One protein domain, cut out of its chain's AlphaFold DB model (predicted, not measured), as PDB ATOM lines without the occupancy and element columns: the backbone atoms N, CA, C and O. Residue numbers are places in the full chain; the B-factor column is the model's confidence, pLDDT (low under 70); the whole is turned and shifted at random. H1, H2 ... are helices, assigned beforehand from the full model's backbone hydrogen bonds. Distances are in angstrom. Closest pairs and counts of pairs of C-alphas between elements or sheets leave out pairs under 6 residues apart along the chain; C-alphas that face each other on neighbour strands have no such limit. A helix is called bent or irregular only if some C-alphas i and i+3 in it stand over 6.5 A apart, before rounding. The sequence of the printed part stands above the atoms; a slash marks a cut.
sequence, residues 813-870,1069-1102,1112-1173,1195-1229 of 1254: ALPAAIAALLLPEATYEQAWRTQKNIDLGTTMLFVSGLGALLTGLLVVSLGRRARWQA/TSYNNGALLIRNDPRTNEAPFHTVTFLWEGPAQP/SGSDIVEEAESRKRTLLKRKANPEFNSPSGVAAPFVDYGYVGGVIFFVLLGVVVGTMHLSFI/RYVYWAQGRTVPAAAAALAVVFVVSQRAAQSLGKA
ATOM      1  N   ALA A 813     -16.598 -42.997 -27.789       91.75
ATOM      2  CA  ALA A 813     -15.310 -43.674 -27.582       91.75
ATOM      3  C   ALA A 813     -14.695 -43.422 -26.195       91.75
ATOM      4  O   ALA A 813     -14.292 -44.358 -25.508       91.75
ATOM      5  N   LEU A 814     -14.641 -42.160 -25.764       88.81
ATOM      6  CA  LEU A 814     -14.070 -41.797 -24.471       88.81
ATOM      7  C   LEU A 814     -14.937 -42.309 -23.301       88.81
ATOM      8  O   LEU A 814     -14.381 -42.970 -22.422       88.81
ATOM      9  N   PRO A 815     -16.273 -42.105 -23.290       91.69
ATOM     10  CA  PRO A 815     -17.129 -42.691 -22.262       91.69
ATOM     11  C   PRO A 815     -17.080 -44.220 -22.227       91.69
ATOM     12  O   PRO A 815     -17.052 -44.776 -21.139       91.69
ATOM     13  N   ALA A 816     -17.022 -44.905 -23.374       90.50
ATOM     14  CA  ALA A 816     -16.949 -46.366 -23.417       90.50
ATOM     15  C   ALA A 816     -15.639 -46.908 -22.824       90.50
ATOM     16  O   ALA A 816     -15.673 -47.884 -22.076       90.50
ATOM     17  N   ALA A 817     -14.498 -46.259 -23.090       89.69
ATOM     18  CA  ALA A 817     -13.219 -46.621 -22.476       89.69
ATOM     19  C   ALA A 817     -13.243 -46.428 -20.947       89.69
ATOM     20  O   ALA A 817     -12.780 -47.291 -20.202       89.69
ATOM     21  N   ILE A 818     -13.829 -45.322 -20.474       88.50
ATOM     22  CA  ILE A 818     -13.984 -45.043 -19.037       88.50
ATOM     23  C   ILE A 818     -14.963 -46.035 -18.396       88.50
ATOM     24  O   ILE A 818     -14.675 -46.578 -17.337       88.50
ATOM     25  N   ALA A 819     -16.096 -46.321 -19.038       88.56
ATOM     26  CA  ALA A 819     -17.079 -47.279 -18.543       88.56
ATOM     27  C   ALA A 819     -16.485 -48.692 -18.431       88.56
ATOM     28  O   ALA A 819     -16.686 -49.356 -17.418       88.56
ATOM     29  N   ALA A 820     -15.686 -49.121 -19.413       90.38
ATOM     30  CA  ALA A 820     -14.973 -50.397 -19.369       90.38
ATOM     31  C   ALA A 820     -14.007 -50.491 -18.172       90.38
ATOM     32  O   ALA A 820     -13.898 -51.543 -17.542       90.38
ATOM     33  N   LEU A 821     -13.344 -49.381 -17.818       92.38
ATOM     34  CA  LEU A 821     -12.509 -49.293 -16.620       92.38
ATOM     35  C   LEU A 821     -13.339 -49.352 -15.330       92.38
ATOM     36  O   LEU A 821     -12.944 -50.053 -14.399       92.38
ATOM     37  N   LEU A 822     -14.463 -48.635 -15.273       91.12
ATOM     38  CA  LEU A 822     -15.296 -48.501 -14.072       91.12
ATOM     39  C   LEU A 822     -16.101 -49.763 -13.723       91.12
ATOM     40  O   LEU A 822     -16.528 -49.894 -12.579       91.12
ATOM     41  N   LEU A 823     -16.302 -50.691 -14.665       90.88
ATOM     42  CA  LEU A 823     -16.976 -51.963 -14.390       90.88
ATOM     43  C   LEU A 823     -16.200 -52.781 -13.341       90.88
ATOM     44  O   LEU A 823     -15.025 -53.069 -13.574       90.88
ATOM     45  N   PRO A 824     -16.805 -53.193 -12.214       91.50
ATOM     46  CA  PRO A 824     -16.127 -54.041 -11.236       91.50
ATOM     47  C   PRO A 824     -15.664 -55.366 -11.856       91.50
ATOM     48  O   PRO A 824     -16.350 -55.926 -12.711       91.50
ATOM     49  N   GLU A 825     -14.512 -55.877 -11.420       89.69
ATOM     50  CA  GLU A 825     -13.930 -57.118 -11.955       89.69
ATOM     51  C   GLU A 825     -14.867 -58.315 -11.763       89.69
ATOM     52  O   GLU A 825     -15.170 -58.998 -12.734       89.69
ATOM     53  N   ALA A 826     -15.446 -58.475 -10.567       88.75
ATOM     54  CA  ALA A 826     -16.424 -59.527 -10.287       88.75
ATOM     55  C   ALA A 826     -17.645 -59.472 -11.227       88.75
ATOM     56  O   ALA A 826     -18.070 -60.493 -11.757       88.75
ATOM     57  N   THR A 827     -18.180 -58.274 -11.489       87.44
ATOM     58  CA  THR A 827     -19.313 -58.081 -12.410       87.44
ATOM     59  C   THR A 827     -18.922 -58.393 -13.855       87.44
ATOM     60  O   THR A 827     -19.693 -59.011 -14.584       87.44
ATOM     61  N   TYR A 828     -17.719 -57.991 -14.272       90.50
ATOM     62  CA  TYR A 828     -17.199 -58.264 -15.611       90.50
ATOM     63  C   TYR A 828     -16.999 -59.772 -15.840       90.50
ATOM     64  O   TYR A 828     -17.416 -60.314 -16.866       90.50
ATOM     65  N   GLU A 829     -16.393 -60.464 -14.876       89.50
ATOM     66  CA  GLU A 829     -16.153 -61.907 -14.938       89.50
ATOM     67  C   GLU A 829     -17.452 -62.708 -14.876       89.50
ATOM     68  O   GLU A 829     -17.609 -63.670 -15.626       89.50
ATOM     69  N   GLN A 830     -18.415 -62.285 -14.057       87.12
ATOM     70  CA  GLN A 830     -19.732 -62.914 -13.995       87.12
ATOM     71  C   GLN A 830     -20.497 -62.768 -15.320       87.12
ATOM     72  O   GLN A 830     -21.058 -63.751 -15.808       87.12
ATOM     73  N   ALA A 831     -20.489 -61.575 -15.923       84.62
ATOM     74  CA  ALA A 831     -21.218 -61.293 -17.161       84.62
ATOM     75  C   ALA A 831     -20.600 -61.994 -18.388       84.62
ATOM     76  O   ALA A 831     -21.306 -62.624 -19.177       84.62
ATOM     77  N   TRP A 832     -19.269 -61.938 -18.548       89.00
ATOM     78  CA  TRP A 832     -18.599 -62.407 -19.773       89.00
ATOM     79  C   TRP A 832     -17.673 -63.610 -19.589       89.00
ATOM     80  O   TRP A 832     -17.073 -64.047 -20.569       89.00
ATOM     81  N   ARG A 833     -17.575 -64.191 -18.386       87.19
ATOM     82  CA  ARG A 833     -16.787 -65.406 -18.085       87.19
ATOM     83  C   ARG A 833     -15.324 -65.322 -18.533       87.19
ATOM     84  O   ARG A 833     -14.731 -66.312 -18.955       87.19
ATOM     85  N   THR A 834     -14.750 -64.124 -18.474       88.12
ATOM     86  CA  THR A 834     -13.362 -63.849 -18.863       88.12
ATOM     87  C   THR A 834     -12.743 -62.815 -17.953       88.12
ATOM     88  O   THR A 834     -13.429 -61.875 -17.558       88.12
ATOM     89  N   GLN A 835     -11.438 -62.938 -17.722       88.25
ATOM     90  CA  GLN A 835     -10.697 -62.025 -16.865       88.25
ATOM     91  C   GLN A 835     -10.681 -60.590 -17.413       88.25
ATOM     92  O   GLN A 835     -10.456 -60.338 -18.613       88.25
ATOM     93  N   LYS A 836     -10.849 -59.628 -16.504       91.81
ATOM     94  CA  LYS A 836     -10.711 -58.208 -16.815       91.81
ATOM     95  C   LYS A 836      -9.226 -57.833 -16.925       91.81
ATOM     96  O   LYS A 836      -8.484 -57.779 -15.956       91.81
ATOM     97  N   ASN A 837      -8.785 -57.569 -18.147       89.00
ATOM     98  CA  ASN A 837      -7.434 -57.142 -18.503       89.00
ATOM     99  C   ASN A 837      -7.303 -55.618 -18.650       89.00
ATOM    100  O   ASN A 837      -6.186 -55.105 -18.627       89.00
ATOM    101  N   ILE A 838      -8.408 -54.890 -18.825       90.44
ATOM    102  CA  ILE A 838      -8.381 -53.426 -18.864       90.44
ATOM    103  C   ILE A 838      -8.138 -52.854 -17.463       90.44
ATOM    104  O   ILE A 838      -8.845 -53.164 -16.506       90.44
ATOM    105  N   ASP A 839      -7.139 -51.985 -17.364       89.56
ATOM    106  CA  ASP A 839      -6.726 -51.304 -16.140       89.56
ATOM    107  C   ASP A 839      -6.601 -49.792 -16.370       89.56
ATOM    108  O   ASP A 839      -6.803 -49.281 -17.479       89.56
ATOM    109  N   LEU A 840      -6.244 -49.054 -15.317       85.06
ATOM    110  CA  LEU A 840      -6.031 -47.611 -15.414       85.06
ATOM    111  C   LEU A 840      -4.966 -47.272 -16.468       85.06
ATOM    112  O   LEU A 840      -5.114 -46.304 -17.206       85.06
ATOM    113  N   GLY A 841      -3.922 -48.091 -16.588       80.25
ATOM    114  CA  GLY A 841      -2.810 -47.851 -17.495       80.25
ATOM    115  C   GLY A 841      -3.160 -47.922 -18.979       80.25
ATOM    116  O   GLY A 841      -2.866 -47.002 -19.741       80.25
ATOM    117  N   THR A 842      -3.799 -49.012 -19.384       84.56
ATOM    118  CA  THR A 842      -4.298 -49.237 -20.746       84.56
ATOM    119  C   THR A 842      -5.425 -48.267 -21.086       84.56
ATOM    120  O   THR A 842      -5.458 -47.729 -22.192       84.56
ATOM    121  N   THR A 843      -6.278 -47.925 -20.115       86.94
ATOM    122  CA  THR A 843      -7.299 -46.884 -20.291       86.94
ATOM    123  C   THR A 843      -6.667 -45.515 -20.535       86.94
ATOM    124  O   THR A 843      -7.071 -44.824 -21.466       86.94
ATOM    125  N   MET A 844      -5.639 -45.125 -19.772       79.44
ATOM    126  CA  MET A 844      -4.916 -43.865 -20.001       79.44
ATOM    127  C   MET A 844      -4.235 -43.833 -21.371       79.44
ATOM    128  O   MET A 844      -4.266 -42.802 -22.043       79.44
ATOM    129  N   LEU A 845      -3.691 -44.962 -21.830       81.06
ATOM    130  CA  LEU A 845      -3.152 -45.089 -23.183       81.06
ATOM    131  C   LEU A 845      -4.242 -44.845 -24.241       81.06
ATOM    132  O   LEU A 845      -4.060 -44.010 -25.128       81.06
ATOM    133  N   PHE A 846      -5.416 -45.464 -24.107       88.12
ATOM    134  CA  PHE A 846      -6.549 -45.215 -25.005       88.12
ATOM    135  C   PHE A 846      -7.025 -43.757 -24.973       88.12
ATOM    136  O   PHE A 846      -7.213 -43.148 -26.027       88.12
ATOM    137  N   VAL A 847      -7.155 -43.166 -23.781       85.94
ATOM    138  CA  VAL A 847      -7.518 -41.751 -23.596       85.94
ATOM    139  C   VAL A 847      -6.489 -40.835 -24.259       85.94
ATOM    140  O   VAL A 847      -6.874 -39.877 -24.927       85.94
ATOM    141  N   SER A 848      -5.193 -41.139 -24.139       76.88
ATOM    142  CA  SER A 848      -4.119 -40.366 -24.773       76.88
ATOM    143  C   SER A 848      -4.184 -40.416 -26.300       76.88
ATOM    144  O   SER A 848      -4.042 -39.378 -26.944       76.88
ATOM    145  N   GLY A 849      -4.493 -41.577 -26.888       78.94
ATOM    146  CA  GLY A 849      -4.693 -41.720 -28.331       78.94
ATOM    147  C   GLY A 849      -5.895 -40.913 -28.817       78.94
ATOM    148  O   GLY A 849      -5.794 -40.129 -29.760       78.94
ATOM    149  N   LEU A 850      -7.025 -41.007 -28.114       89.81
ATOM    150  CA  LEU A 850      -8.213 -40.204 -28.417       89.81
ATOM    151  C   LEU A 850      -7.949 -38.694 -28.238       89.81
ATOM    152  O   LEU A 850      -8.365 -37.891 -29.074       89.81
ATOM    153  N   GLY A 851      -7.201 -38.295 -27.205       79.19
ATOM    154  CA  GLY A 851      -6.765 -36.914 -26.975       79.19
ATOM    155  C   GLY A 851      -5.807 -36.395 -28.052       79.19
ATOM    156  O   GLY A 851      -5.912 -35.244 -28.487       79.19
ATOM    157  N   ALA A 852      -4.920 -37.250 -28.557       78.56
ATOM    158  CA  ALA A 852      -4.032 -36.957 -29.675       78.56
ATOM    159  C   ALA A 852      -4.813 -36.752 -30.984       78.56
ATOM    160  O   ALA A 852      -4.555 -35.794 -31.718       78.56
ATOM    161  N   LEU A 853      -5.848 -37.564 -31.229       85.62
ATOM    162  CA  LEU A 853      -6.779 -37.385 -32.345       85.62
ATOM    163  C   LEU A 853      -7.504 -36.032 -32.249       85.62
ATOM    164  O   LEU A 853      -7.507 -35.255 -33.210       85.62
ATOM    165  N   LEU A 854      -8.040 -35.691 -31.071       83.81
ATOM    166  CA  LEU A 854      -8.646 -34.378 -30.807       83.81
ATOM    167  C   LEU A 854      -7.650 -33.225 -31.013       83.81
ATOM    168  O   LEU A 854      -8.019 -32.175 -31.543       83.81
ATOM    169  N   THR A 855      -6.380 -33.431 -30.667       72.50
ATOM    170  CA  THR A 855      -5.305 -32.458 -30.900       72.50
ATOM    171  C   THR A 855      -5.044 -32.261 -32.393       72.50
ATOM    172  O   THR A 855      -4.975 -31.121 -32.851       72.50
ATOM    173  N   GLY A 856      -4.982 -33.332 -33.189       65.44
ATOM    174  CA  GLY A 856      -4.871 -33.246 -34.651       65.44
ATOM    175  C   GLY A 856      -6.041 -32.484 -35.291       65.44
ATOM    176  O   GLY A 856      -5.834 -31.606 -36.135       65.44
ATOM    177  N   LEU A 857      -7.270 -32.740 -34.820       78.19
ATOM    178  CA  LEU A 857      -8.467 -31.987 -35.220       78.19
ATOM    179  C   LEU A 857      -8.343 -30.496 -34.868       78.19
ATOM    180  O   LEU A 857      -8.637 -29.625 -35.698       78.19
ATOM    181  N   LEU A 858      -7.863 -30.190 -33.658       74.00
ATOM    182  CA  LEU A 858      -7.636 -28.826 -33.192       74.00
ATOM    183  C   LEU A 858      -6.595 -28.109 -34.064       74.00
ATOM    184  O   LEU A 858      -6.858 -26.996 -34.520       74.00
ATOM    185  N   VAL A 859      -5.467 -28.750 -34.379       67.38
ATOM    186  CA  VAL A 859      -4.409 -28.196 -35.245       67.38
ATOM    187  C   VAL A 859      -4.964 -27.776 -36.608       67.38
ATOM    188  O   VAL A 859      -4.711 -26.656 -37.062       67.38
ATOM    189  N   VAL A 860      -5.784 -28.616 -37.247       62.00
ATOM    190  CA  VAL A 860      -6.407 -28.278 -38.540       62.00
ATOM    191  C   VAL A 860      -7.401 -27.127 -38.408       62.00
ATOM    192  O   VAL A 860      -7.404 -26.212 -39.241       62.00
ATOM    193  N   SER A 861      -8.197 -27.125 -37.336       61.59
ATOM    194  CA  SER A 861      -9.157 -26.053 -37.057       61.59
ATOM    195  C   SER A 861      -8.479 -24.693 -36.803       61.59
ATOM    196  O   SER A 861      -9.019 -23.647 -37.183       61.59
ATOM    197  N   LEU A 862      -7.268 -24.699 -36.230       51.53
ATOM    198  CA  LEU A 862      -6.456 -23.511 -35.953       51.53
ATOM    199  C   LEU A 862      -5.658 -23.036 -37.182       51.53
ATOM    200  O   LEU A 862      -5.531 -21.828 -37.395       51.53
ATOM    201  N   GLY A 863      -5.136 -23.963 -37.992       42.84
ATOM    202  CA  GLY A 863      -4.170 -23.676 -39.058       42.84
ATOM    203  C   GLY A 863      -4.754 -23.222 -40.401       42.84
ATOM    204  O   GLY A 863      -4.089 -22.492 -41.133       42.84
ATOM    205  N   ARG A 864      -5.984 -23.618 -40.765       52.47
ATOM    206  CA  ARG A 864      -6.503 -23.430 -42.145       52.47
ATOM    207  C   ARG A 864      -7.674 -22.465 -42.299       52.47
ATOM    208  O   ARG A 864      -8.127 -22.214 -43.412       52.47
ATOM    209  N   ARG A 865      -8.093 -21.824 -41.211       41.06
ATOM    210  CA  ARG A 865      -9.205 -20.862 -41.208       41.06
ATOM    211  C   ARG A 865      -8.969 -19.592 -42.034       41.06
ATOM    212  O   ARG A 865      -9.929 -18.921 -42.387       41.06
ATOM    213  N   ALA A 866      -7.714 -19.273 -42.354       37.75
ATOM    214  CA  ALA A 866      -7.358 -18.106 -43.162       37.75
ATOM    215  C   ALA A 866      -7.564 -18.299 -44.679       37.75
ATOM    216  O   ALA A 866      -7.591 -17.307 -45.386       37.75
ATOM    217  N   ARG A 867      -7.720 -19.540 -45.179       39.69
ATOM    218  CA  ARG A 867      -7.854 -19.836 -46.628       39.69
ATOM    219  C   ARG A 867      -9.253 -20.265 -47.072       39.69
ATOM    220  O   ARG A 867      -9.483 -20.511 -48.245       39.69
ATOM    221  N   TRP A 868     -10.172 -20.444 -46.128       45.59
ATOM    222  CA  TRP A 868     -11.500 -21.011 -46.390       45.59
ATOM    223  C   TRP A 868     -12.609 -19.995 -46.098       45.59
ATOM    224  O   TRP A 868     -13.712 -20.368 -45.701       45.59
ATOM    225  N   GLN A 869     -12.304 -18.703 -46.280       41.03
ATOM    226  CA  GLN A 869     -13.338 -17.697 -46.497       41.03
ATOM    227  C   GLN A 869     -13.996 -17.990 -47.844       41.03
ATOM    228  O   GLN A 869     -13.335 -18.285 -48.836       41.03
ATOM    229  N   ALA A 870     -15.316 -18.051 -47.804       38.28
ATOM    230  CA  ALA A 870     -16.146 -18.612 -48.842       38.28
ATOM    231  C   ALA A 870     -16.039 -17.821 -50.147       38.28
ATOM    232  O   ALA A 870     -16.305 -16.627 -50.170       38.28
ATOM    233  N   THR A1069     -15.825 -55.297 -23.573       93.06
ATOM    234  CA  THR A1069     -14.949 -56.421 -23.933       93.06
ATOM    235  C   THR A1069     -13.986 -56.060 -25.063       93.06
ATOM    236  O   THR A1069     -12.861 -56.545 -25.072       93.06
ATOM    237  N   SER A1070     -14.348 -55.151 -25.977       93.56
ATOM    238  CA  SER A1070     -13.438 -54.723 -27.043       93.56
ATOM    239  C   SER A1070     -12.239 -53.941 -26.516       93.56
ATOM    240  O   SER A1070     -11.108 -54.203 -26.939       93.56
ATOM    241  N   TYR A1071     -12.444 -53.032 -25.562       93.94
ATOM    242  CA  TYR A1071     -11.328 -52.366 -24.882       93.94
ATOM    243  C   TYR A1071     -10.510 -53.346 -24.033       93.94
ATOM    244  O   TYR A1071      -9.282 -53.277 -24.049       93.94
ATOM    245  N   ASN A1072     -11.165 -54.310 -23.380       93.25
ATOM    246  CA  ASN A1072     -10.501 -55.385 -22.640       93.25
ATOM    247  C   ASN A1072      -9.608 -56.260 -23.533       93.25
ATOM    248  O   ASN A1072      -8.460 -56.531 -23.194       93.25
ATOM    249  N   ASN A1073     -10.103 -56.644 -24.708       92.56
ATOM    250  CA  ASN A1073      -9.364 -57.411 -25.708       92.56
ATOM    251  C   ASN A1073      -8.214 -56.594 -26.313       92.56
ATOM    252  O   ASN A1073      -7.156 -57.139 -26.618       92.56
ATOM    253  N   GLY A1074      -8.396 -55.278 -26.466       90.69
ATOM    254  CA  GLY A1074      -7.324 -54.364 -26.858       90.69
ATOM    255  C   GLY A1074      -6.209 -54.295 -25.808       90.69
ATOM    256  O   GLY A1074      -5.033 -54.384 -26.154       90.69
ATOM    257  N   ALA A1075      -6.571 -54.205 -24.525       90.50
ATOM    258  CA  ALA A1075      -5.627 -54.260 -23.409       90.50
ATOM    259  C   ALA A1075      -4.902 -55.616 -23.341       90.50
ATOM    260  O   ALA A1075      -3.692 -55.663 -23.125       90.50
ATOM    261  N   LEU A1076      -5.625 -56.711 -23.595       89.81
ATOM    262  CA  LEU A1076      -5.065 -58.056 -23.685       89.81
ATOM    263  C   LEU A1076      -4.007 -58.161 -24.795       89.81
ATOM    264  O   LEU A1076      -2.944 -58.726 -24.546       89.81
ATOM    265  N   LEU A1077      -4.256 -57.600 -25.984       86.19
ATOM    266  CA  LEU A1077      -3.271 -57.594 -27.075       86.19
ATOM    267  C   LEU A1077      -2.025 -56.785 -26.722       86.19
ATOM    268  O   LEU A1077      -0.925 -57.308 -26.826       86.19
ATOM    269  N   ILE A1078      -2.193 -55.557 -26.225       85.31
ATOM    270  CA  ILE A1078      -1.066 -54.682 -25.857       85.31
ATOM    271  C   ILE A1078      -0.141 -55.344 -24.824       85.31
ATOM    272  O   ILE A1078       1.064 -55.129 -24.845       85.31
ATOM    273  N   ARG A1079      -0.697 -56.157 -23.921       83.38
ATOM    274  CA  ARG A1079       0.069 -56.842 -22.869       83.38
ATOM    275  C   ARG A1079       0.756 -58.134 -23.317       83.38
ATOM    276  O   ARG A1079       1.671 -58.574 -22.634       83.38
ATOM    277  N   ASN A1080       0.271 -58.786 -24.373       77.25
ATOM    278  CA  ASN A1080       0.709 -60.139 -24.746       77.25
ATOM    279  C   ASN A1080       1.319 -60.219 -26.156       77.25
ATOM    280  O   ASN A1080       1.779 -61.295 -26.529       77.25
ATOM    281  N   ASP A1081       1.316 -59.133 -26.937       67.00
ATOM    282  CA  ASP A1081       1.937 -59.085 -28.261       67.00
ATOM    283  C   ASP A1081       3.311 -58.381 -28.204       67.00
ATOM    284  O   ASP A1081       3.368 -57.166 -28.007       67.00
ATOM    285  N   PRO A1082       4.432 -59.118 -28.332       51.66
ATOM    286  CA  PRO A1082       5.783 -58.569 -28.210       51.66
ATOM    287  C   PRO A1082       6.265 -57.792 -29.451       51.66
ATOM    288  O   PRO A1082       7.356 -57.223 -29.412       51.66
ATOM    289  N   ARG A1083       5.491 -57.738 -30.549       55.84
ATOM    290  CA  ARG A1083       5.887 -57.096 -31.822       55.84
ATOM    291  C   ARG A1083       5.672 -55.577 -31.886       55.84
ATOM    292  O   ARG A1083       5.476 -55.025 -32.967       55.84
ATOM    293  N   THR A1084       5.785 -54.857 -30.771       49.47
ATOM    294  CA  THR A1084       5.998 -53.402 -30.847       49.47
ATOM    295  C   THR A1084       7.259 -53.131 -31.687       49.47
ATOM    296  O   THR A1084       8.356 -53.394 -31.199       49.47
ATOM    297  N   ASN A1085       7.094 -52.611 -32.919       47.03
ATOM    298  CA  ASN A1085       8.115 -52.246 -33.934       47.03
ATOM    299  C   ASN A1085       8.349 -53.198 -35.133       47.03
ATOM    300  O   ASN A1085       9.259 -52.928 -35.919       47.03
ATOM    301  N   GLU A1086       7.554 -54.251 -35.343       54.81
ATOM    302  CA  GLU A1086       7.549 -54.962 -36.642       54.81
ATOM    303  C   GLU A1086       6.507 -54.360 -37.612       54.81
ATOM    304  O   GLU A1086       5.738 -53.477 -37.233       54.81
ATOM    305  N   ALA A1087       6.529 -54.749 -38.896       59.59
ATOM    306  CA  ALA A1087       5.712 -54.134 -39.953       59.59
ATOM    307  C   ALA A1087       4.221 -53.977 -39.553       59.59
ATOM    308  O   ALA A1087       3.644 -54.903 -38.985       59.59
ATOM    309  N   PRO A1088       3.571 -52.834 -39.863       71.69
ATOM    310  CA  PRO A1088       2.245 -52.517 -39.334       71.69
ATOM    311  C   PRO A1088       1.177 -53.460 -39.894       71.69
ATOM    312  O   PRO A1088       0.923 -53.474 -41.100       71.69
ATOM    313  N   PHE A1089       0.528 -54.234 -39.027       74.75
ATOM    314  CA  PHE A1089      -0.441 -55.250 -39.434       74.75
ATOM    315  C   PHE A1089      -1.889 -54.794 -39.219       74.75
ATOM    316  O   PHE A1089      -2.719 -54.887 -40.128       74.75
ATOM    317  N   HIS A1090      -2.214 -54.258 -38.042       78.50
ATOM    318  CA  HIS A1090      -3.590 -53.930 -37.652       78.50
ATOM    319  C   HIS A1090      -4.129 -52.628 -38.257       78.50
ATOM    320  O   HIS A1090      -5.340 -52.452 -38.396       78.50
ATOM    321  N   THR A1091      -3.248 -51.693 -38.593       83.69
ATOM    322  CA  THR A1091      -3.593 -50.355 -39.097       83.69
ATOM    323  C   THR A1091      -3.617 -50.269 -40.623       83.69
ATOM    324  O   THR A1091      -4.231 -49.350 -41.167       83.69
ATOM    325  N   VAL A1092      -3.022 -51.244 -41.321       78.62
ATOM    326  CA  VAL A1092      -3.001 -51.345 -42.794       78.62
ATOM    327  C   VAL A1092      -3.338 -52.754 -43.298       78.62
ATOM    328  O   VAL A1092      -2.828 -53.201 -44.321       78.62
ATOM    329  N   THR A1093      -4.238 -53.453 -42.599       75.06
ATOM    330  CA  THR A1093      -4.627 -54.848 -42.883       75.06
ATOM    331  C   THR A1093      -5.032 -55.087 -44.344       75.06
ATOM    332  O   THR A1093      -4.659 -56.093 -44.938       75.06
ATOM    333  N   PHE A1094      -5.697 -54.120 -44.975       72.12
ATOM    334  CA  PHE A1094      -6.083 -54.192 -46.385       72.12
ATOM    335  C   PHE A1094      -4.923 -54.359 -47.385       72.12
ATOM    336  O   PHE A1094      -5.161 -54.853 -48.487       72.12
ATOM    337  N   LEU A1095      -3.699 -53.925 -47.050       69.81
ATOM    338  CA  LEU A1095      -2.522 -54.145 -47.902       69.81
ATOM    339  C   LEU A1095      -2.100 -55.615 -47.895       69.81
ATOM    340  O   LEU A1095      -1.601 -56.109 -48.901       69.81
ATOM    341  N   TRP A1096      -2.334 -56.301 -46.777       65.75
ATOM    342  CA  TRP A1096      -1.962 -57.696 -46.559       65.75
ATOM    343  C   TRP A1096      -3.037 -58.670 -47.066       65.75
ATOM    344  O   TRP A1096      -2.712 -59.724 -47.602       65.75
ATOM    345  N   GLU A1097      -4.316 -58.297 -46.958       61.72
ATOM    346  CA  GLU A1097      -5.470 -59.106 -47.394       61.72
ATOM    347  C   GLU A1097      -5.874 -58.874 -48.870       61.72
ATOM    348  O   GLU A1097      -6.808 -59.499 -49.376       61.72
ATOM    349  N   GLY A1098      -5.225 -57.932 -49.565       60.16
ATOM    350  CA  GLY A1098      -5.587 -57.527 -50.925       60.16
ATOM    351  C   GLY A1098      -5.127 -58.504 -52.023       60.16
ATOM    352  O   GLY A1098      -4.160 -59.240 -51.846       60.16
ATOM    353  N   PRO A1099      -5.740 -58.462 -53.225       48.91
ATOM    354  CA  PRO A1099      -5.377 -59.327 -54.358       48.91
ATOM    355  C   PRO A1099      -3.973 -59.059 -54.944       48.91
ATOM    356  O   PRO A1099      -3.534 -59.774 -55.839       48.91
ATOM    357  N   ALA A1100      -3.260 -58.036 -54.456       46.62
ATOM    358  CA  ALA A1100      -1.930 -57.626 -54.907       46.62
ATOM    359  C   ALA A1100      -0.799 -58.157 -53.998       46.62
ATOM    360  O   ALA A1100       0.153 -57.433 -53.705       46.62
ATOM    361  N   GLN A1101      -0.872 -59.434 -53.604       49.09
ATOM    362  CA  GLN A1101       0.215 -60.144 -52.909       49.09
ATOM    363  C   GLN A1101       1.624 -60.021 -53.555       49.09
ATOM    364  O   GLN A1101       2.589 -60.116 -52.803       49.09
ATOM    365  N   PRO A1102       1.826 -59.745 -54.869       43.19
ATOM    366  CA  PRO A1102       3.183 -59.627 -55.424       43.19
ATOM    367  C   PRO A1102       3.930 -58.321 -55.091       43.19
ATOM    368  O   PRO A1102       5.135 -58.247 -55.314       43.19
ATOM    369  N   SER A1112       9.894 -63.620 -46.264       47.88
ATOM    370  CA  SER A1112       8.701 -63.458 -47.103       47.88
ATOM    371  C   SER A1112       7.565 -62.781 -46.306       47.88
ATOM    372  O   SER A1112       7.236 -63.178 -45.188       47.88
ATOM    373  N   GLY A1113       6.980 -61.706 -46.850       50.19
ATOM    374  CA  GLY A1113       5.955 -60.916 -46.153       50.19
ATOM    375  C   GLY A1113       4.657 -61.683 -45.852       50.19
ATOM    376  O   GLY A1113       3.868 -61.225 -45.032       50.19
ATOM    377  N   SER A1114       4.434 -62.841 -46.484       53.91
ATOM    378  CA  SER A1114       3.292 -63.727 -46.221       53.91
ATOM    379  C   SER A1114       3.434 -64.506 -44.912       53.91
ATOM    380  O   SER A1114       2.459 -64.609 -44.170       53.91
ATOM    381  N   ASP A1115       4.641 -64.968 -44.572       56.81
ATOM    382  CA  ASP A1115       4.864 -65.825 -43.395       56.81
ATOM    383  C   ASP A1115       4.706 -65.033 -42.085       56.81
ATOM    384  O   ASP A1115       4.099 -65.500 -41.120       56.81
ATOM    385  N   ILE A1116       5.179 -63.781 -42.070       58.94
ATOM    386  CA  ILE A1116       5.072 -62.863 -40.920       58.94
ATOM    387  C   ILE A1116       3.604 -62.550 -40.595       58.94
ATOM    388  O   ILE A1116       3.239 -62.443 -39.418       58.94
ATOM    389  N   VAL A1117       2.779 -62.394 -41.634       59.97
ATOM    390  CA  VAL A1117       1.353 -62.055 -41.536       59.97
ATOM    391  C   VAL A1117       0.536 -63.246 -41.048       59.97
ATOM    392  O   VAL A1117      -0.253 -63.100 -40.113       59.97
ATOM    393  N   GLU A1118       0.754 -64.428 -41.624       63.97
ATOM    394  CA  GLU A1118       0.047 -65.648 -41.229       63.97
ATOM    395  C   GLU A1118       0.360 -66.030 -39.771       63.97
ATOM    396  O   GLU A1118      -0.536 -66.360 -38.987       63.97
ATOM    397  N   GLU A1119       1.617 -65.870 -39.353       65.44
ATOM    398  CA  GLU A1119       2.054 -66.104 -37.977       65.44
ATOM    399  C   GLU A1119       1.466 -65.080 -36.979       65.44
ATOM    400  O   GLU A1119       1.079 -65.439 -35.859       65.44
ATOM    401  N   ALA A1120       1.383 -63.797 -37.357       65.38
ATOM    402  CA  ALA A1120       0.770 -62.752 -36.531       65.38
ATOM    403  C   ALA A1120      -0.743 -62.973 -36.369       65.38
ATOM    404  O   ALA A1120      -1.288 -62.896 -35.261       65.38
ATOM    405  N   GLU A1121      -1.434 -63.316 -37.457       69.88
ATOM    406  CA  GLU A1121      -2.868 -63.576 -37.423       69.88
ATOM    407  C   GLU A1121      -3.202 -64.850 -36.633       69.88
ATOM    408  O   GLU A1121      -4.140 -64.852 -35.825       69.88
ATOM    409  N   SER A1122      -2.402 -65.909 -36.799       73.44
ATOM    410  CA  SER A1122      -2.521 -67.160 -36.045       73.44
ATOM    411  C   SER A1122      -2.337 -66.942 -34.539       73.44
ATOM    412  O   SER A1122      -3.153 -67.417 -33.739       73.44
ATOM    413  N   ARG A1123      -1.344 -66.143 -34.122       71.69
ATOM    414  CA  ARG A1123      -1.132 -65.782 -32.708       71.69
ATOM    415  C   ARG A1123      -2.274 -64.960 -32.132       71.69
ATOM    416  O   ARG A1123      -2.815 -65.349 -31.096       71.69
ATOM    417  N   LYS A1124      -2.701 -63.890 -32.814       77.00
ATOM    418  CA  LYS A1124      -3.866 -63.076 -32.414       77.00
ATOM    419  C   LYS A1124      -5.098 -63.957 -32.210       77.00
ATOM    420  O   LYS A1124      -5.772 -63.878 -31.183       77.00
ATOM    421  N   ARG A1125      -5.378 -64.831 -33.181       79.88
ATOM    422  CA  ARG A1125      -6.515 -65.759 -33.155       79.88
ATOM    423  C   ARG A1125      -6.394 -66.760 -32.006       79.88
ATOM    424  O   ARG A1125      -7.386 -67.020 -31.333       79.88
ATOM    425  N   THR A1126      -5.201 -67.289 -31.748       81.81
ATOM    426  CA  THR A1126      -4.940 -68.235 -30.652       81.81
ATOM    427  C   THR A1126      -5.080 -67.574 -29.282       81.81
ATOM    428  O   THR A1126      -5.721 -68.135 -28.395       81.81
ATOM    429  N   LEU A1127      -4.540 -66.366 -29.111       83.00
ATOM    430  CA  LEU A1127      -4.623 -65.604 -27.867       83.00
ATOM    431  C   LEU A1127      -6.076 -65.271 -27.516       83.00
ATOM    432  O   LEU A1127      -6.516 -65.551 -26.402       83.00
ATOM    433  N   LEU A1128      -6.834 -64.732 -28.474       84.31
ATOM    434  CA  LEU A1128      -8.239 -64.382 -28.265       84.31
ATOM    435  C   LEU A1128      -9.105 -65.627 -28.036       84.31
ATOM    436  O   LEU A1128      -9.956 -65.608 -27.158       84.31
ATOM    437  N   LYS A1129      -8.848 -66.743 -28.732       84.88
ATOM    438  CA  LYS A1129      -9.543 -68.015 -28.464       84.88
ATOM    439  C   LYS A1129      -9.288 -68.561 -27.056       84.88
ATOM    440  O   LYS A1129     -10.164 -69.215 -26.509       84.88
ATOM    441  N   ARG A1130      -8.094 -68.340 -26.492       82.94
ATOM    442  CA  ARG A1130      -7.720 -68.848 -25.160       82.94
ATOM    443  C   ARG A1130      -8.153 -67.937 -24.014       82.94
ATOM    444  O   ARG A1130      -8.453 -68.443 -22.942       82.94
ATOM    445  N   LYS A1131      -8.104 -66.614 -24.208       84.75
ATOM    446  CA  LYS A1131      -8.226 -65.624 -23.120       84.75
ATOM    447  C   LYS A1131      -9.389 -64.635 -23.270       84.75
ATOM    448  O   LYS A1131      -9.676 -63.922 -22.313       84.75
ATOM    449  N   ALA A1132     -10.037 -64.556 -24.433       86.88
ATOM    450  CA  ALA A1132     -11.188 -63.682 -24.664       86.88
ATOM    451  C   ALA A1132     -12.489 -64.485 -24.786       86.88
ATOM    452  O   ALA A1132     -12.483 -65.707 -24.941       86.88
ATOM    453  N   ASN A1133     -13.619 -63.786 -24.702       87.12
ATOM    454  CA  ASN A1133     -14.923 -64.425 -24.753       87.12
ATOM    455  C   ASN A1133     -15.192 -64.874 -26.206       87.12
ATOM    456  O   ASN A1133     -15.002 -64.064 -27.116       87.12
ATOM    457  N   PRO A1134     -15.646 -66.118 -26.452       80.94
ATOM    458  CA  PRO A1134     -15.895 -66.620 -27.806       80.94
ATOM    459  C   PRO A1134     -16.900 -65.791 -28.620       80.94
ATOM    460  O   PRO A1134     -16.737 -65.667 -29.834       80.94
ATOM    461  N   GLU A1135     -17.904 -65.200 -27.966       76.94
ATOM    462  CA  GLU A1135     -18.901 -64.313 -28.578       76.94
ATOM    463  C   GLU A1135     -18.364 -62.883 -28.774       76.94
ATOM    464  O   GLU A1135     -18.704 -62.219 -29.756       76.94
ATOM    465  N   PHE A1136     -17.495 -62.414 -27.870       84.44
ATOM    466  CA  PHE A1136     -16.953 -61.052 -27.859       84.44
ATOM    467  C   PHE A1136     -15.423 -61.019 -27.986       84.44
ATOM    468  O   PHE A1136     -14.708 -60.561 -27.095       84.44
ATOM    469  N   ASN A1137     -14.899 -61.480 -29.121       85.44
ATOM    470  CA  ASN A1137     -13.456 -61.645 -29.350       85.44
ATOM    471  C   ASN A1137     -12.818 -60.572 -30.255       85.44
ATOM    472  O   ASN A1137     -11.777 -60.808 -30.859       85.44
ATOM    473  N   SER A1138     -13.421 -59.387 -30.384       85.94
ATOM    474  CA  SER A1138     -12.883 -58.310 -31.234       85.94
ATOM    475  C   SER A1138     -12.070 -57.293 -30.421       85.94
ATOM    476  O   SER A1138     -12.610 -56.777 -29.441       85.94
ATOM    477  N   PRO A1139     -10.815 -56.980 -30.793       87.31
ATOM    478  CA  PRO A1139      -9.998 -55.979 -30.105       87.31
ATOM    479  C   PRO A1139     -10.287 -54.549 -30.572       87.31
ATOM    480  O   PRO A1139     -10.407 -54.303 -31.769       87.31
ATOM    481  N   SER A1140     -10.317 -53.600 -29.631       91.25
ATOM    482  CA  SER A1140     -10.601 -52.183 -29.894       91.25
ATOM    483  C   SER A1140      -9.714 -51.567 -30.980       91.25
ATOM    484  O   SER A1140      -8.494 -51.752 -31.000       91.25
ATOM    485  N   GLY A1141     -10.309 -50.719 -31.823       89.25
ATOM    486  CA  GLY A1141      -9.586 -49.939 -32.828       89.25
ATOM    487  C   GLY A1141      -8.666 -48.884 -32.227       89.25
ATOM    488  O   GLY A1141      -7.723 -48.450 -32.883       89.25
ATOM    489  N   VAL A1142      -8.893 -48.508 -30.965       92.38
ATOM    490  CA  VAL A1142      -8.001 -47.599 -30.239       92.38
ATOM    491  C   VAL A1142      -6.681 -48.287 -29.876       92.38
ATOM    492  O   VAL A1142      -5.651 -47.625 -29.826       92.38
ATOM    493  N   ALA A1143      -6.692 -49.608 -29.669       90.88
ATOM    494  CA  ALA A1143      -5.508 -50.379 -29.297       90.88
ATOM    495  C   ALA A1143      -4.572 -50.653 -30.484       90.88
ATOM    496  O   ALA A1143      -3.357 -50.640 -30.315       90.88
ATOM    497  N   ALA A1144      -5.124 -50.857 -31.682       87.38
ATOM    498  CA  ALA A1144      -4.370 -51.275 -32.867       87.38
ATOM    499  C   ALA A1144      -3.145 -50.393 -33.205       87.38
ATOM    500  O   ALA A1144      -2.069 -50.955 -33.397       87.38
ATOM    501  N   PRO A1145      -3.223 -49.044 -33.205       88.38
ATOM    502  CA  PRO A1145      -2.042 -48.209 -33.447       88.38
ATOM    503  C   PRO A1145      -0.959 -48.325 -32.370       88.38
ATOM    504  O   PRO A1145       0.210 -48.097 -32.662       88.38
ATOM    505  N   PHE A1146      -1.331 -48.661 -31.133       85.69
ATOM    506  CA  PHE A1146      -0.374 -48.869 -30.046       85.69
ATOM    507  C   PHE A1146       0.308 -50.233 -30.115       85.69
ATOM    508  O   PHE A1146       1.442 -50.351 -29.663       85.69
ATOM    509  N   VAL A1147      -0.366 -51.232 -30.691       82.75
ATOM    510  CA  VAL A1147       0.224 -52.542 -30.986       82.75
ATOM    511  C   VAL A1147       1.214 -52.417 -32.150       82.75
ATOM    512  O   VAL A1147       2.374 -52.775 -31.994       82.75
ATOM    513  N   ASP A1148       0.798 -51.817 -33.272       79.94
ATOM    514  CA  ASP A1148       1.637 -51.717 -34.481       79.94
ATOM    515  C   ASP A1148       2.845 -50.777 -34.314       79.94
ATOM    516  O   ASP A1148       3.935 -51.063 -34.802       79.94
ATOM    517  N   TYR A1149       2.664 -49.626 -33.658       79.75
ATOM    518  CA  TYR A1149       3.666 -48.550 -33.645       79.75
ATOM    519  C   TYR A1149       4.233 -48.247 -32.250       79.75
ATOM    520  O   TYR A1149       4.915 -47.234 -32.053       79.75
ATOM    521  N   GLY A1150       3.906 -49.074 -31.255       75.81
ATOM    522  CA  GLY A1150       4.212 -48.801 -29.852       75.81
ATOM    523  C   GLY A1150       3.474 -47.576 -29.300       75.81
ATOM    524  O   GLY A1150       2.682 -46.912 -29.974       75.81
ATOM    525  N   TYR A1151       3.739 -47.234 -28.037       80.50
ATOM    526  CA  TYR A1151       3.005 -46.169 -27.341       80.50
ATOM    527  C   TYR A1151       3.159 -44.792 -28.005       80.50
ATOM    528  O   TYR A1151       2.171 -44.084 -28.209       80.50
ATOM    529  N   VAL A1152       4.383 -44.424 -28.396       71.94
ATOM    530  CA  VAL A1152       4.677 -43.125 -29.027       71.94
ATOM    531  C   VAL A1152       4.160 -43.076 -30.463       71.94
ATOM    532  O   VAL A1152       3.505 -42.106 -30.850       71.94
ATOM    533  N   GLY A1153       4.417 -44.120 -31.253       70.38
ATOM    534  CA  GLY A1153       3.957 -44.180 -32.635       70.38
ATOM    535  C   GLY A1153       2.431 -44.212 -32.738       70.38
ATOM    536  O   GLY A1153       1.873 -43.540 -33.603       70.38
ATOM    537  N   GLY A1154       1.741 -44.864 -31.795       79.19
ATOM    538  CA  GLY A1154       0.281 -44.829 -31.700       79.19
ATOM    539  C   GLY A1154      -0.268 -43.419 -31.449       79.19
ATOM    540  O   GLY A1154      -1.203 -42.990 -32.129       79.19
ATOM    541  N   VAL A1155       0.349 -42.637 -30.553       78.12
ATOM    542  CA  VAL A1155      -0.014 -41.218 -30.342       78.12
ATOM    543  C   VAL A1155       0.185 -40.403 -31.624       78.12
ATOM    544  O   VAL A1155      -0.706 -39.648 -32.017       78.12
ATOM    545  N   ILE A1156       1.323 -40.571 -32.307       73.81
ATOM    546  CA  ILE A1156       1.617 -39.877 -33.572       73.81
ATOM    547  C   ILE A1156       0.578 -40.239 -34.640       73.81
ATOM    548  O   ILE A1156       0.034 -39.343 -35.291       73.81
ATOM    549  N   PHE A1157       0.260 -41.527 -34.785       86.44
ATOM    550  CA  PHE A1157      -0.771 -42.013 -35.698       86.44
ATOM    551  C   PHE A1157      -2.106 -41.308 -35.445       86.44
ATOM    552  O   PHE A1157      -2.718 -40.792 -36.381       86.44
ATOM    553  N   PHE A1158      -2.530 -41.200 -34.184       87.94
ATOM    554  CA  PHE A1158      -3.778 -40.523 -33.843       87.94
ATOM    555  C   PHE A1158      -3.752 -39.018 -34.140       87.94
ATOM    556  O   PHE A1158      -4.748 -38.501 -34.651       87.94
ATOM    557  N   VAL A1159      -2.634 -38.312 -33.923       79.06
ATOM    558  CA  VAL A1159      -2.499 -36.906 -34.358       79.06
ATOM    559  C   VAL A1159      -2.673 -36.787 -35.875       79.06
ATOM    560  O   VAL A1159      -3.443 -35.943 -36.343       79.06
ATOM    561  N   LEU A1160      -1.988 -37.633 -36.650       82.12
ATOM    562  CA  LEU A1160      -2.061 -37.627 -38.115       82.12
ATOM    563  C   LEU A1160      -3.473 -37.951 -38.611       82.12
ATOM    564  O   LEU A1160      -4.006 -37.245 -39.470       82.12
ATOM    565  N   LEU A1161      -4.112 -38.957 -38.018       88.81
ATOM    566  CA  LEU A1161      -5.499 -39.306 -38.289       88.81
ATOM    567  C   LEU A1161      -6.432 -38.124 -37.994       88.81
ATOM    568  O   LEU A1161      -7.279 -37.786 -38.822       88.81
ATOM    569  N   GLY A1162      -6.234 -37.433 -36.868       85.69
ATOM    570  CA  GLY A1162      -6.963 -36.213 -36.533       85.69
ATOM    571  C   GLY A1162      -6.778 -35.105 -37.572       85.69
ATOM    572  O   GLY A1162      -7.741 -34.423 -37.928       85.69
ATOM    573  N   VAL A1163      -5.581 -34.958 -38.145       81.38
ATOM    574  CA  VAL A1163      -5.326 -34.001 -39.234       81.38
ATOM    575  C   VAL A1163      -6.076 -34.385 -40.518       81.38
ATOM    576  O   VAL A1163      -6.683 -33.522 -41.168       81.38
ATOM    577  N   VAL A1164      -6.075 -35.667 -40.890       86.75
ATOM    578  CA  VAL A1164      -6.777 -36.172 -42.084       86.75
ATOM    579  C   VAL A1164      -8.286 -35.990 -41.937       86.75
ATOM    580  O   VAL A1164      -8.913 -35.325 -42.769       86.75
ATOM    581  N   VAL A1165      -8.863 -36.498 -40.846       91.44
ATOM    582  CA  VAL A1165     -10.297 -36.393 -40.541       91.44
ATOM    583  C   VAL A1165     -10.725 -34.928 -40.460       91.44
ATOM    584  O   VAL A1165     -11.726 -34.543 -41.067       91.44
ATOM    585  N   GLY A1166      -9.943 -34.080 -39.785       85.12
ATOM    586  CA  GLY A1166     -10.221 -32.648 -39.673       85.12
ATOM    587  C   GLY A1166     -10.215 -31.940 -41.026       85.12
ATOM    588  O   GLY A1166     -11.070 -31.098 -41.297       85.12
ATOM    589  N   THR A1167      -9.296 -32.312 -41.919       83.19
ATOM    590  CA  THR A1167      -9.224 -31.741 -43.272       83.19
ATOM    591  C   THR A1167     -10.427 -32.158 -44.118       83.19
ATOM    592  O   THR A1167     -11.014 -31.316 -44.804       83.19
ATOM    593  N   MET A1168     -10.826 -33.429 -44.053       88.12
ATOM    594  CA  MET A1168     -11.988 -33.942 -44.788       88.12
ATOM    595  C   MET A1168     -13.295 -33.349 -44.272       88.12
ATOM    596  O   MET A1168     -14.142 -32.957 -45.073       88.12
ATOM    597  N   HIS A1169     -13.418 -33.172 -42.958       88.38
ATOM    598  CA  HIS A1169     -14.539 -32.473 -42.344       88.38
ATOM    599  C   HIS A1169     -14.657 -31.020 -42.832       88.38
ATOM    600  O   HIS A1169     -15.734 -30.586 -43.234       88.38
ATOM    601  N   LEU A1170     -13.551 -30.265 -42.877       80.25
ATOM    602  CA  LEU A1170     -13.568 -28.901 -43.426       80.25
ATOM    603  C   LEU A1170     -13.933 -28.882 -44.919       80.25
ATOM    604  O   LEU A1170     -14.666 -27.999 -45.360       80.25
ATOM    605  N   SER A1171     -13.469 -29.869 -45.689       82.75
ATOM    606  CA  SER A1171     -13.840 -30.047 -47.098       82.75
ATOM    607  C   SER A1171     -15.342 -30.326 -47.271       82.75
ATOM    608  O   SER A1171     -15.977 -29.751 -48.156       82.75
ATOM    609  N   PHE A1172     -15.917 -31.150 -46.387       87.12
ATOM    610  CA  PHE A1172     -17.349 -31.450 -46.323       87.12
ATOM    611  C   PHE A1172     -18.170 -30.211 -45.959       87.12
ATOM    612  O   PHE A1172     -19.140 -29.900 -46.646       87.12
ATOM    613  N   ILE A1173     -17.752 -29.452 -44.938       79.06
ATOM    614  CA  ILE A1173     -18.378 -28.169 -44.581       79.06
ATOM    615  C   ILE A1173     -18.316 -27.190 -45.755       79.06
ATOM    616  O   ILE A1173     -19.270 -26.458 -45.996       79.06
ATOM    617  N   ARG A1195     -14.395 -50.309 -31.338       87.88
ATOM    618  CA  ARG A1195     -14.467 -51.749 -31.598       87.88
ATOM    619  C   ARG A1195     -13.383 -52.267 -32.537       87.88
ATOM    620  O   ARG A1195     -12.929 -53.371 -32.289       87.88
ATOM    621  N   TYR A1196     -12.966 -51.525 -33.569       86.31
ATOM    622  CA  TYR A1196     -11.844 -51.876 -34.472       86.31
ATOM    623  C   TYR A1196     -11.487 -50.712 -35.422       86.31
ATOM    624  O   TYR A1196     -12.233 -49.741 -35.558       86.31
ATOM    625  N   VAL A1197     -10.337 -50.790 -36.108       87.75
ATOM    626  CA  VAL A1197      -9.919 -49.792 -37.114       87.75
ATOM    627  C   VAL A1197     -10.670 -50.035 -38.423       87.75
ATOM    628  O   VAL A1197     -10.204 -50.747 -39.308       87.75
ATOM    629  N   TYR A1198     -11.854 -49.439 -38.547       88.88
ATOM    630  CA  TYR A1198     -12.744 -49.612 -39.701       88.88
ATOM    631  C   TYR A1198     -12.044 -49.413 -41.058       88.88
ATOM    632  O   TYR A1198     -12.180 -50.238 -41.957       88.88
ATOM    633  N   TRP A1199     -11.236 -48.360 -41.198       86.69
ATOM    634  CA  TRP A1199     -10.576 -48.018 -42.468       86.69
ATOM    635  C   TRP A1199      -9.469 -48.991 -42.883       86.69
ATOM    636  O   TRP A1199      -9.071 -48.990 -44.042       86.69
ATOM    637  N   ALA A1200      -8.966 -49.803 -41.952       81.50
ATOM    638  CA  ALA A1200      -7.963 -50.816 -42.253       81.50
ATOM    639  C   ALA A1200      -8.589 -52.082 -42.858       81.50
ATOM    640  O   ALA A1200      -7.870 -52.905 -43.417       81.50
ATOM    641  N   GLN A1201      -9.914 -52.245 -42.764       79.31
ATOM    642  CA  GLN A1201     -10.600 -53.438 -43.242       79.31
ATOM    643  C   GLN A1201     -10.762 -53.439 -44.763       79.31
ATOM    644  O   GLN A1201     -11.232 -52.456 -45.346       79.31
ATOM    645  N   GLY A1202     -10.520 -54.595 -45.392       71.12
ATOM    646  CA  GLY A1202     -10.686 -54.795 -46.837       71.12
ATOM    647  C   GLY A1202     -12.073 -54.424 -47.390       71.12
ATOM    648  O   GLY A1202     -12.195 -54.078 -48.561       71.12
ATOM    649  N   ARG A1203     -13.120 -54.402 -46.551       77.12
ATOM    650  CA  ARG A1203     -14.485 -53.999 -46.942       77.12
ATOM    651  C   ARG A1203     -14.624 -52.518 -47.314       77.12
ATOM    652  O   ARG A1203     -15.494 -52.174 -48.101       77.12
ATOM    653  N   THR A1204     -13.783 -51.640 -46.770       81.69
ATOM    654  CA  THR A1204     -13.903 -50.181 -46.958       81.69
ATOM    655  C   THR A1204     -13.140 -49.687 -48.187       81.69
ATOM    656  O   THR A1204     -13.483 -48.657 -48.775       81.69
ATOM    657  N   VAL A1205     -12.135 -50.455 -48.615       82.06
ATOM    658  CA  VAL A1205     -11.232 -50.123 -49.721       82.06
ATOM    659  C   VAL A1205     -11.949 -49.956 -51.063       82.06
ATOM    660  O   VAL A1205     -11.681 -48.949 -51.716       82.06
ATOM    661  N   PRO A1206     -12.893 -50.826 -51.483       85.00
ATOM    662  CA  PRO A1206     -13.619 -50.639 -52.739       85.00
ATOM    663  C   PRO A1206     -14.395 -49.319 -52.779       85.00
ATOM    664  O   PRO A1206     -14.359 -48.611 -53.782       85.00
ATOM    665  N   ALA A1207     -15.058 -48.956 -51.675       86.75
ATOM    666  CA  ALA A1207     -15.807 -47.707 -51.575       86.75
ATOM    667  C   ALA A1207     -14.878 -46.484 -51.599       86.75
ATOM    668  O   ALA A1207     -15.162 -45.504 -52.291       86.75
ATOM    669  N   ALA A1208     -13.748 -46.553 -50.886       84.94
ATOM    670  CA  ALA A1208     -12.736 -45.506 -50.903       84.94
ATOM    671  C   ALA A1208     -12.126 -45.340 -52.304       84.94
ATOM    672  O   ALA A1208     -12.162 -44.242 -52.852       84.94
ATOM    673  N   ALA A1209     -11.653 -46.425 -52.922       85.06
ATOM    674  CA  ALA A1209     -11.059 -46.427 -54.258       85.06
ATOM    675  C   ALA A1209     -12.032 -45.910 -55.329       85.06
ATOM    676  O   ALA A1209     -11.663 -45.058 -56.140       85.06
ATOM    677  N   ALA A1210     -13.293 -46.352 -55.292       87.31
ATOM    678  CA  ALA A1210     -14.322 -45.858 -56.196       87.31
ATOM    679  C   ALA A1210     -14.566 -44.349 -56.012       87.31
ATOM    680  O   ALA A1210     -14.768 -43.636 -56.992       87.31
ATOM    681  N   ALA A1211     -14.485 -43.823 -54.787       88.19
ATOM    682  CA  ALA A1211     -14.654 -42.394 -54.545       88.19
ATOM    683  C   ALA A1211     -13.472 -41.585 -55.089       88.19
ATOM    684  O   ALA A1211     -13.685 -40.543 -55.711       88.19
ATOM    685  N   LEU A1212     -12.239 -42.083 -54.910       86.81
ATOM    686  CA  LEU A1212     -11.047 -41.481 -55.515       86.81
ATOM    687  C   LEU A1212     -11.200 -41.427 -57.042       86.81
ATOM    688  O   LEU A1212     -10.954 -40.379 -57.638       86.81
ATOM    689  N   ALA A1213     -11.668 -42.517 -57.660       87.94
ATOM    690  CA  ALA A1213     -11.902 -42.601 -59.100       87.94
ATOM    691  C   ALA A1213     -12.984 -41.618 -59.571       87.94
ATOM    692  O   ALA A1213     -12.761 -40.869 -60.522       87.94
ATOM    693  N   VAL A1214     -14.130 -41.551 -58.884       87.88
ATOM    694  CA  VAL A1214     -15.207 -40.612 -59.235       87.88
ATOM    695  C   VAL A1214     -14.718 -39.173 -59.144       87.88
ATOM    696  O   VAL A1214     -14.949 -38.395 -60.068       87.88
ATOM    697  N   VAL A1215     -14.006 -38.792 -58.081       86.44
ATOM    698  CA  VAL A1215     -13.519 -37.412 -58.004       86.44
ATOM    699  C   VAL A1215     -12.387 -37.147 -58.988       86.44
ATOM    700  O   VAL A1215     -12.324 -36.044 -59.531       86.44
ATOM    701  N   PHE A1216     -11.528 -38.122 -59.281       86.38
ATOM    702  CA  PHE A1216     -10.546 -37.983 -60.351       86.38
ATOM    703  C   PHE A1216     -11.242 -37.662 -61.683       86.38
ATOM    704  O   PHE A1216     -10.912 -36.654 -62.309       86.38
ATOM    705  N   VAL A1217     -12.288 -38.410 -62.046       86.56
ATOM    706  CA  VAL A1217     -13.095 -38.159 -63.252       86.56
ATOM    707  C   VAL A1217     -13.786 -36.793 -63.204       86.56
ATOM    708  O   VAL A1217     -13.734 -36.057 -64.187       86.56
ATOM    709  N   VAL A1218     -14.386 -36.404 -62.074       82.81
ATOM    710  CA  VAL A1218     -14.984 -35.063 -61.903       82.81
ATOM    711  C   VAL A1218     -13.928 -33.969 -62.077       82.81
ATOM    712  O   VAL A1218     -14.189 -32.962 -62.727       82.81
ATOM    713  N   SER A1219     -12.721 -34.158 -61.541       78.81
ATOM    714  CA  SER A1219     -11.633 -33.182 -61.645       78.81
ATOM    715  C   SER A1219     -11.092 -33.058 -63.072       78.81
ATOM    716  O   SER A1219     -10.823 -31.944 -63.523       78.81
ATOM    717  N   GLN A1220     -11.008 -34.172 -63.808       80.19
ATOM    718  CA  GLN A1220     -10.643 -34.179 -65.222       80.19
ATOM    719  C   GLN A1220     -11.732 -33.548 -66.085       80.19
ATOM    720  O   GLN A1220     -11.421 -32.726 -66.938       80.19
ATOM    721  N   ARG A1221     -13.008 -33.867 -65.843       74.06
ATOM    722  CA  ARG A1221     -14.135 -33.263 -66.562       74.06
ATOM    723  C   ARG A1221     -14.275 -31.781 -66.283       74.06
ATOM    724  O   ARG A1221     -14.546 -31.049 -67.216       74.06
ATOM    725  N   ALA A1222     -14.043 -31.330 -65.054       65.88
ATOM    726  CA  ALA A1222     -13.984 -29.905 -64.748       65.88
ATOM    727  C   ALA A1222     -12.832 -29.221 -65.506       65.88
ATOM    728  O   ALA A1222     -13.004 -28.119 -66.013       65.88
ATOM    729  N   ALA A1223     -11.676 -29.884 -65.637       62.81
ATOM    730  CA  ALA A1223     -10.568 -29.383 -66.451       62.81
ATOM    731  C   ALA A1223     -10.890 -29.389 -67.961       62.81
ATOM    732  O   ALA A1223     -10.498 -28.468 -68.666       62.81
ATOM    733  N   GLN A1224     -11.634 -30.386 -68.448       60.19
ATOM    734  CA  GLN A1224     -12.064 -30.502 -69.846       60.19
ATOM    735  C   GLN A1224     -13.238 -29.587 -70.195       60.19
ATOM    736  O   GLN A1224     -13.268 -29.084 -71.303       60.19
ATOM    737  N   SER A1225     -14.193 -29.341 -69.295       52.94
ATOM    738  CA  SER A1225     -15.296 -28.398 -69.516       52.94
ATOM    739  C   SER A1225     -14.786 -26.964 -69.531       52.94
ATOM    740  O   SER A1225     -15.280 -26.167 -70.310       52.94
ATOM    741  N   LEU A1226     -13.751 -26.660 -68.740       49.75
ATOM    742  CA  LEU A1226     -13.010 -25.401 -68.856       49.75
ATOM    743  C   LEU A1226     -12.250 -25.294 -70.192       49.75
ATOM    744  O   LEU A1226     -12.063 -24.189 -70.676       49.75
ATOM    745  N   GLY A1227     -11.847 -26.419 -70.797       40.50
ATOM    746  CA  GLY A1227     -11.213 -26.459 -72.124       40.50
ATOM    747  C   GLY A1227     -12.170 -26.608 -73.319       40.50
ATOM    748  O   GLY A1227     -11.779 -26.311 -74.437       40.50
ATOM    749  N   LYS A1228     -13.412 -27.077 -73.111       37.06
ATOM    750  CA  LYS A1228     -14.469 -27.181 -74.134       37.06
ATOM    751  C   LYS A1228     -15.363 -25.951 -74.163       37.06
ATOM    752  O   LYS A1228     -15.763 -25.557 -75.247       37.06
ATOM    753  N   ALA A1229     -15.641 -25.311 -73.025       38.16
ATOM    754  CA  ALA A1229     -16.307 -24.008 -73.019       38.16
ATOM    755  C   ALA A1229     -15.516 -22.987 -73.858       38.16
ATOM    756  O   ALA A1229     -16.122 -22.236 -74.600       38.16
TER     757      ALA A1229
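This is residues 813 to 870, 1069 to 1102, 1112 to 1173 and 1195 to 1229 of the 1254 residues of a protein of Acidimicrobiales bacterium (UniProt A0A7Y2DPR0). Two long helices, H3 and the kinked H7, pack side by side, with H1 beside H3 and H4 across the end where both begin. H8 is a long arm whose residues 1209 to 1229 stick out, while H2, H5 and H6 lie loosely round the rest. The printed part has 189 residues with eight named helices, H1 to H8 in chain order, and no named strand; its class is all helix. It is loose, with a radius of gyration of the C-alphas of 20.1 A, and spans 71 by 41 by 29 A.

H7, residues 1144 to 1173, is irregular: C-alphas 1148 and 1151 are 9.1 A apart, with a kink of 125 degrees near residue 1151. It touches H3, residues 840 to 863, the same way at a shallow tilt of 33 degrees, only just short of steep; the closest C-alphas, of Gly 856 and Gly 1162, are 4.1 A apart. H1, residues 813 to 822, touches residues 840 to 850 of H3, opposite ways at a shallow tilt of 18 degrees; the closest C-alphas, of Ala 817 and Thr 843, are 6.3 A apart. H4, residues 1069 to 1080, touches H7 through residues 1074 to 1078 alone, closest at C-alphas 1078 and 1147, 5.7 A. H6, residues 1113 to 1131, is close but not clearly touching H4, closest at C-alphas 1073 and 1128, 7.5 A. Every O i to N i+4 pair is within hydrogen-bond range in H1, H3 and H4, but 14 of 15 in H6 and 24 of 26 in H7.

H7 is 29.5 A long, H3 33.7 A and H6 27.5 A. H1 begins at C-alpha 813 (-15.310, -43.674, -27.582). H2, residues 825 to 832, touches no helix; H5 is residues 1093 to 1096. H8, residues 1205 to 1229, is 35.4 A long and ends at C-alpha 1229 (-16.307, -24.008, -73.019).

The farthest C-alphas, of Ala 826 and Ala 1229, are 72.1 A apart. Cuts leave gaps of 45.3 A between C-alphas 870 and 1069, 10.7 A between 1102 and 1112, and 27.2 A between 1173 and 1195. The links H4 to H5 and H6 to H7 are long. Mean pLDDT of the printed part is 77.0; 46 residues are under 70, among them 859 to 870 and 1222 to 1229.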